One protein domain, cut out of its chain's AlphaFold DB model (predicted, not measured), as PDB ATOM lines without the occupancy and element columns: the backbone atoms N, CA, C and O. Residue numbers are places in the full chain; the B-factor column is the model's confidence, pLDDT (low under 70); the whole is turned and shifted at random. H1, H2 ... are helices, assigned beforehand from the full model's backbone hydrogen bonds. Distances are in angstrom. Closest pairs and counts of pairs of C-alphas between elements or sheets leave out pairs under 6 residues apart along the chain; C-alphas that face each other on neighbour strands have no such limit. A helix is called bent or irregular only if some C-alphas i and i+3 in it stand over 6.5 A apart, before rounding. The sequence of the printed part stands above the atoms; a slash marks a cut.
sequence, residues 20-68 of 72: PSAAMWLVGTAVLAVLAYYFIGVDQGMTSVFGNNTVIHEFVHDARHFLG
ATOM      1  N   PRO A  20     177.516 167.389 207.040       97.19
ATOM      2  CA  PRO A  20     178.033 166.144 206.470       97.19
ATOM      3  C   PRO A  20     177.583 164.895 207.235       97.19
ATOM      4  O   PRO A  20     177.251 163.888 206.618       97.19
ATOM      5  N   SER A  21     177.536 164.956 208.572       96.50
ATOM      6  CA  SER A  21     177.087 163.830 209.399       96.50
ATOM      7  C   SER A  21     175.601 163.549 209.183       96.50
ATOM      8  O   SER A  21     175.212 162.404 208.954       96.50
ATOM      9  N   ALA A  22     174.776 164.599 209.165       96.31
ATOM     10  CA  ALA A  22     173.351 164.478 208.874       96.31
ATOM     11  C   ALA A  22     173.109 163.895 207.472       96.31
ATOM     12  O   ALA A  22     172.299 162.982 207.320       96.31
ATOM     13  N   ALA A  23     173.845 164.373 206.463       97.44
ATOM     14  CA  ALA A  23     173.761 163.855 205.102       97.44
ATOM     15  C   ALA A  23     174.165 162.376 205.026       97.44
ATOM     16  O   ALA A  23     173.462 161.588 204.400       97.44
ATOM     17  N   MET A  24     175.250 161.982 205.699       98.06
ATOM     18  CA  MET A  24     175.712 160.593 205.731       98.06
ATOM     19  C   MET A  24     174.670 159.659 206.353       98.06
ATOM     20  O   MET A  24     174.375 158.612 205.780       98.06
ATOM     21  N   TRP A  25     174.073 160.052 207.482       97.88
ATOM     22  CA  TRP A  25     172.989 159.286 208.101       97.88
ATOM     23  C   TRP A  25     171.774 159.187 207.188       97.88
ATOM     24  O   TRP A  25     171.260 158.094 206.978       97.88
ATOM     25  N   LEU A  26     171.349 160.306 206.599       97.88
ATOM     26  CA  LEU A  26     170.179 160.332 205.728       97.88
ATOM     27  C   LEU A  26     170.376 159.454 204.489       97.88
ATOM     28  O   LEU A  26     169.499 158.658 204.164       97.88
ATOM     29  N   VAL A  27     171.535 159.548 203.831       98.56
ATOM     30  CA  VAL A  27     171.872 158.703 202.677       98.56
ATOM     31  C   VAL A  27     171.963 157.237 203.091       98.56
ATOM     32  O   VAL A  27     171.366 156.391 202.432       98.56
ATOM     33  N   GLY A  28     172.648 156.928 204.194       98.62
ATOM     34  CA  GLY A  28     172.769 155.558 204.692       98.62
ATOM     35  C   GLY A  28     171.406 154.931 204.985       98.62
ATOM     36  O   GLY A  28     171.111 153.833 204.516       98.62
ATOM     37  N   THR A  29     170.534 155.654 205.689       98.56
ATOM     38  CA  THR A  29     169.170 155.197 205.977       98.56
ATOM     39  C   THR A  29     168.332 155.068 204.709       98.56
ATOM     40  O   THR A  29     167.620 154.077 204.565       98.56
ATOM     41  N   ALA A  30     168.427 156.014 203.773       98.69
ATOM     42  CA  ALA A  30     167.696 155.944 202.510       98.69
ATOM     43  C   ALA A  30     168.113 154.720 201.680       98.69
ATOM     44  O   ALA A  30     167.255 153.993 201.185       98.69
ATOM     45  N   VAL A  31     169.417 154.443 201.583       98.69
ATOM     46  CA  VAL A  31     169.934 153.251 200.894       98.69
ATOM     47  C   VAL A  31     169.428 151.977 201.567       98.69
ATOM     48  O   VAL A  31     168.909 151.098 200.884       98.69
ATOM     49  N   LEU A  32     169.506 151.886 202.897       98.62
ATOM     50  CA  LEU A  32     168.987 150.727 203.631       98.62
ATOM     51  C   LEU A  32     167.478 150.539 203.431       98.62
ATOM     52  O   LEU A  32     167.028 149.408 203.264       98.62
ATOM     53  N   ALA A  33     166.704 151.624 203.400       98.38
ATOM     54  CA  ALA A  33     165.269 151.565 203.144       98.38
ATOM     55  C   ALA A  33     164.964 151.032 201.735       98.38
ATOM     56  O   ALA A  33     164.093 150.176 201.582       98.38
ATOM     57  N   VAL A  34     165.708 151.478 200.718       97.25
ATOM     58  CA  VAL A  34     165.569 150.974 199.342       97.25
ATOM     59  C   VAL A  34     165.962 149.499 199.249       97.25
ATOM     60  O   VAL A  34     165.256 148.726 198.605       97.25
ATOM     61  N   LEU A  35     167.035 149.081 199.925       96.50
ATOM     62  CA  LEU A  35     167.434 147.672 199.976       96.50
ATOM     63  C   LEU A  35     166.359 146.805 200.640       96.50
ATOM     64  O   LEU A  35     165.993 145.764 200.099       96.50
ATOM     65  N   ALA A  36     165.813 147.244 201.776       96.31
ATOM     66  CA  ALA A  36     164.729 146.538 202.451       96.31
ATOM     67  C   ALA A  36     163.487 146.431 201.555       96.31
ATOM     68  O   ALA A  36     162.907 145.353 201.426       96.31
ATOM     69  N   TYR A  37     163.113 147.523 200.885       94.25
ATOM     70  CA  TYR A  37     162.005 147.528 199.933       94.25
ATOM     71  C   TYR A  37     162.234 146.551 198.771       94.25
ATOM     72  O   TYR A  37     161.323 145.809 198.405       94.25
ATOM     73  N   TYR A  38     163.453 146.494 198.229       94.12
ATOM     74  CA  TYR A  38     163.808 145.538 197.185       94.12
ATOM     75  C   TYR A  38     163.651 144.086 197.662       94.12
ATOM     76  O   TYR A  38     162.915 143.316 197.052       94.12
ATOM     77  N   PHE A  39     164.283 143.720 198.780       93.62
ATOM     78  CA  PHE A  39     164.301 142.331 199.248       93.62
ATOM     79  C   PHE A  39     162.972 141.834 199.812       93.62
ATOM     80  O   PHE A  39     162.746 140.631 199.802       93.62
ATOM     81  N   ILE A  40     162.129 142.716 200.353       93.12
ATOM     82  CA  ILE A  40     160.856 142.335 200.986       93.12
ATOM     83  C   ILE A  40     159.681 142.507 200.020       93.12
ATOM     84  O   ILE A  40     158.727 141.739 200.080       93.12
ATOM     85  N   GLY A  41     159.726 143.522 199.155       90.94
ATOM     86  CA  GLY A  41     158.642 143.838 198.228       90.94
ATOM     87  C   GLY A  41     158.896 143.307 196.823       90.94
ATOM     88  O   GLY A  41     158.099 142.537 196.294       90.94
ATOM     89  N   VAL A  42     160.005 143.725 196.214       93.25
ATOM     90  CA  VAL A  42     160.278 143.469 194.791       93.25
ATOM     91  C   VAL A  42     160.581 141.987 194.556       93.25
ATOM     92  O   VAL A  42     159.840 141.301 193.850       93.25
ATOM     93  N   ASP A  43     161.605 141.467 195.232       93.69
ATOM     94  CA  ASP A  43     162.171 140.137 194.972       93.69
ATOM     95  C   ASP A  43     161.469 139.000 195.746       93.69
ATOM     96  O   ASP A  43     161.944 137.867 195.770       93.69
ATOM     97  N   GLN A  44     160.325 139.296 196.379       91.81
ATOM     98  CA  GLN A  44     159.455 138.331 197.074       91.81
ATOM     99  C   GLN A  44     158.224 137.929 196.258       91.81
ATOM    100  O   GLN A  44     157.243 137.437 196.814       91.81
ATOM    101  N   GLY A  45     158.271 138.094 194.936       82.81
ATOM    102  CA  GLY A  45     157.219 137.629 194.026       82.81
ATOM    103  C   GLY A  45     156.549 138.729 193.205       82.81
ATOM    104  O   GLY A  45     155.592 138.436 192.496       82.81
ATOM    105  N   MET A  46     157.037 139.978 193.263       87.75
ATOM    106  CA  MET A  46     156.586 141.029 192.346       87.75
ATOM    107  C   MET A  46     157.350 140.972 191.019       87.75
ATOM    108  O   MET A  46     156.735 140.869 189.961       87.75
ATOM    109  N   THR A  47     158.682 141.078 191.061       88.19
ATOM    110  CA  THR A  47     159.558 141.013 189.880       88.19
ATOM    111  C   THR A  47     161.016 140.849 190.306       88.19
ATOM    112  O   THR A  47     161.395 141.274 191.391       88.19
ATOM    113  N   SER A  48     161.859 140.309 189.428       89.31
ATOM    114  CA  SER A  48     163.315 140.312 189.609       89.31
ATOM    115  C   SER A  48     163.947 141.406 188.752       89.31
ATOM    116  O   SER A  48     163.606 141.547 187.579       89.31
ATOM    117  N   VAL A  49     164.832 142.216 189.342       89.81
ATOM    118  CA  VAL A  49     165.561 143.277 188.610       89.81
ATOM    119  C   VAL A  49     166.887 142.757 188.049       89.81
ATOM    120  O   VAL A  49     167.356 143.245 187.024       89.81
ATOM    121  N   PHE A  50     167.489 141.756 188.696       87.12
ATOM    122  CA  PHE A  50     168.819 141.237 188.354       87.12
ATOM    123  C   PHE A  50     168.792 139.851 187.691       87.12
ATOM    124  O   PHE A  50     169.845 139.240 187.516       87.12
ATOM    125  N   GLY A  51     167.620 139.339 187.311       84.69
ATOM    126  CA  GLY A  51     167.506 138.019 186.705       84.69
ATOM    127  C   GLY A  51     166.114 137.711 186.169       84.69
ATOM    128  O   GLY A  51     165.209 138.537 186.202       84.69
ATOM    129  N   ASN A  52     165.959 136.487 185.666       86.75
ATOM    130  CA  ASN A  52     164.695 136.005 185.104       86.75
ATOM    131  C   ASN A  52     163.775 135.358 186.155       86.75
ATOM    132  O   ASN A  52     162.652 134.988 185.827       86.75
ATOM    133  N   ASN A  53     164.244 135.194 187.394       87.38
ATOM    134  CA  ASN A  53     163.483 134.647 188.512       87.38
ATOM    135  C   ASN A  53     163.769 135.415 189.808       87.38
ATOM    136  O   ASN A  53     164.774 136.121 189.940       87.38
ATOM    137  N   THR A  54     162.862 135.272 190.769       93.06
ATOM    138  CA  THR A  54     162.970 135.863 192.104       93.06
ATOM    139  C   THR A  54     163.699 134.895 193.033       93.06
ATOM    140  O   THR A  54     163.073 134.169 193.804       93.06
ATOM    141  N   VAL A  55     165.032 134.853 192.943       91.62
ATOM    142  CA  VAL A  55     165.879 133.914 193.715       91.62
ATOM    143  C   VAL A  55     165.631 134.029 195.221       91.62
ATOM    144  O   VAL A  55     165.607 133.033 195.938       91.62
ATOM    145  N   ILE A  56     165.424 135.254 195.709       93.62
ATOM    146  CA  ILE A  56     165.162 135.510 197.127       93.62
ATOM    147  C   ILE A  56     163.804 134.937 197.546       93.62
ATOM    148  O   ILE A  56     163.719 134.319 198.608       93.62
ATOM    149  N   HIS A  57     162.770 135.087 196.709       94.56
ATOM    150  CA  HIS A  57     161.473 134.445 196.925       94.56
ATOM    151  C   HIS A  57     161.624 132.934 197.032       94.56
ATOM    152  O   HIS A  57     161.172 132.367 198.015       94.56
ATOM    153  N   GLU A  58     162.284 132.289 196.068       93.19
ATOM    154  CA  GLU A  58     162.459 130.829 196.051       93.19
ATOM    155  C   GLU A  58     163.216 130.341 197.294       93.19
ATOM    156  O   GLU A  58     162.764 129.426 197.975       93.19
ATOM    157  N   PHE A  59     164.302 131.020 197.676       94.12
ATOM    158  CA  PHE A  59     165.054 130.683 198.887       94.12
ATOM    159  C   PHE A  59     164.197 130.764 200.161       94.12
ATOM    160  O   PHE A  59     164.206 129.847 200.986       94.12
ATOM    161  N   VAL A  60     163.448 131.857 200.344       94.88
ATOM    162  CA  VAL A  60     162.588 132.037 201.529       94.88
ATOM    163  C   VAL A  60     161.395 131.081 201.492       94.88
ATOM    164  O   VAL A  60     160.996 130.534 202.525       94.88
ATOM    165  N   HIS A  61     160.852 130.848 200.303       95.56
ATOM    166  CA  HIS A  61     159.785 129.898 200.043       95.56
ATOM    167  C   HIS A  61     160.197 128.467 200.420       95.56
ATOM    168  O   HIS A  61     159.452 127.768 201.107       95.56
ATOM    169  N   ASP A  62     161.410 128.054 200.070       96.38
ATOM    170  CA  ASP A  62     161.930 126.733 200.415       96.38
ATOM    171  C   ASP A  62     162.266 126.624 201.905       96.38
ATOM    172  O   ASP A  62     161.963 125.613 202.544       96.38
ATOM    173  N   ALA A  63     162.813 127.685 202.509       96.62
ATOM    174  CA  ALA A  63     163.090 127.720 203.942       96.62
ATOM    175  C   ALA A  63     161.811 127.574 204.787       96.62
ATOM    176  O   ALA A  63     161.817 126.850 205.787       96.62
ATOM    177  N   ARG A  64     160.691 128.203 204.392       96.25
ATOM    178  CA  ARG A  64     159.421 128.028 205.122       96.25
ATOM    179  C   ARG A  64     158.897 126.594 205.023       96.25
ATOM    180  O   ARG A  64     158.403 126.073 206.020       96.25
ATOM    181  N   HIS A  65     159.062 125.944 203.871       96.94
ATOM    182  CA  HIS A  65     158.680 124.545 203.685       96.94
ATOM    183  C   HIS A  65     159.564 123.616 204.506       96.94
ATOM    184  O   HIS A  65     159.055 122.698 205.147       96.94
ATOM    185  N   PHE A  66     160.868 123.893 204.554       96.38
ATOM    186  CA  PHE A  66     161.809 123.166 205.402       96.38
ATOM    187  C   PHE A  66     161.426 123.244 206.887       96.38
ATOM    188  O   PHE A  66     161.534 122.259 207.612       96.38
ATOM    189  N   LEU A  67     160.913 124.393 207.332       97.38
ATOM    190  CA  LEU A  67     160.398 124.592 208.690       97.38
ATOM    191  C   LEU A  67     158.963 124.061 208.898       97.38
ATOM    192  O   LEU A  67     158.406 124.226 209.982       97.38
ATOM    193  N   GLY A  68     158.362 123.420 207.889       95.25
ATOM    194  CA  GLY A  68     157.033 122.805 207.962       95.25
ATOM    195  C   GLY A  68     155.861 123.783 207.854       95.25
ATOM    196  O   GLY A  68     154.716 123.383 208.069       95.25
TER     197      GLY A  68
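This is residues 20 to 68 of the 72 residues of an uncharacterized protein of Geodermatophilus daqingensis (UniProt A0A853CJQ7). Two helices, H1 and H2, meet near their ends in a wide-open V, and the loop of residues 43 to 54 joins them on the outer side of the corner. The long helix H1 makes most of the length, with residues 20 to 37 sticking out as a free arm; residues 62 to 68 stand free at the other end. The printed part has 49 residues with two named helices, H1 then H2 along the chain, and no named strand; its class is all helix. It is only just extended, close to loose, with a radius of gyration of the C-alphas of 14.6 A, and flat, spanning 47 by 25 by 12 A.

H1, residues 20 to 42, is 31.1 A long from its first C-alpha, at (178.033, 166.144, 206.470), to its last, at (160.278, 143.469, 194.791). It is neither bent nor irregular, but only just: C-alphas 39 and 42 are 6.1 A apart. H2, residues 55 to 66, is 16.4 A long and ends with C-alpha 66 at (161.809, 123.166, 205.402).

H1 and H2 are close but not clearly touching, with 1 pair of C-alphas within 8 A. Their closest C-alphas are those of Phe 39 and Ile 56, 7.2 A apart, while their centres are 24.6 A apart. Their lines stand at a steep tilt of 63 degrees, and they run the same way. In H1 and H2 every O i to N i+4 pair is within hydrogen-bond range.

The C-alphas of Pro 20 and Gly 68, the two farthest apart, are 48.2 A from each other. The link from H1 to H2, 12 residues, is long. The printed part has no cut. The mean pLDDT of the printed part is 94.2, and no printed residue is under 70.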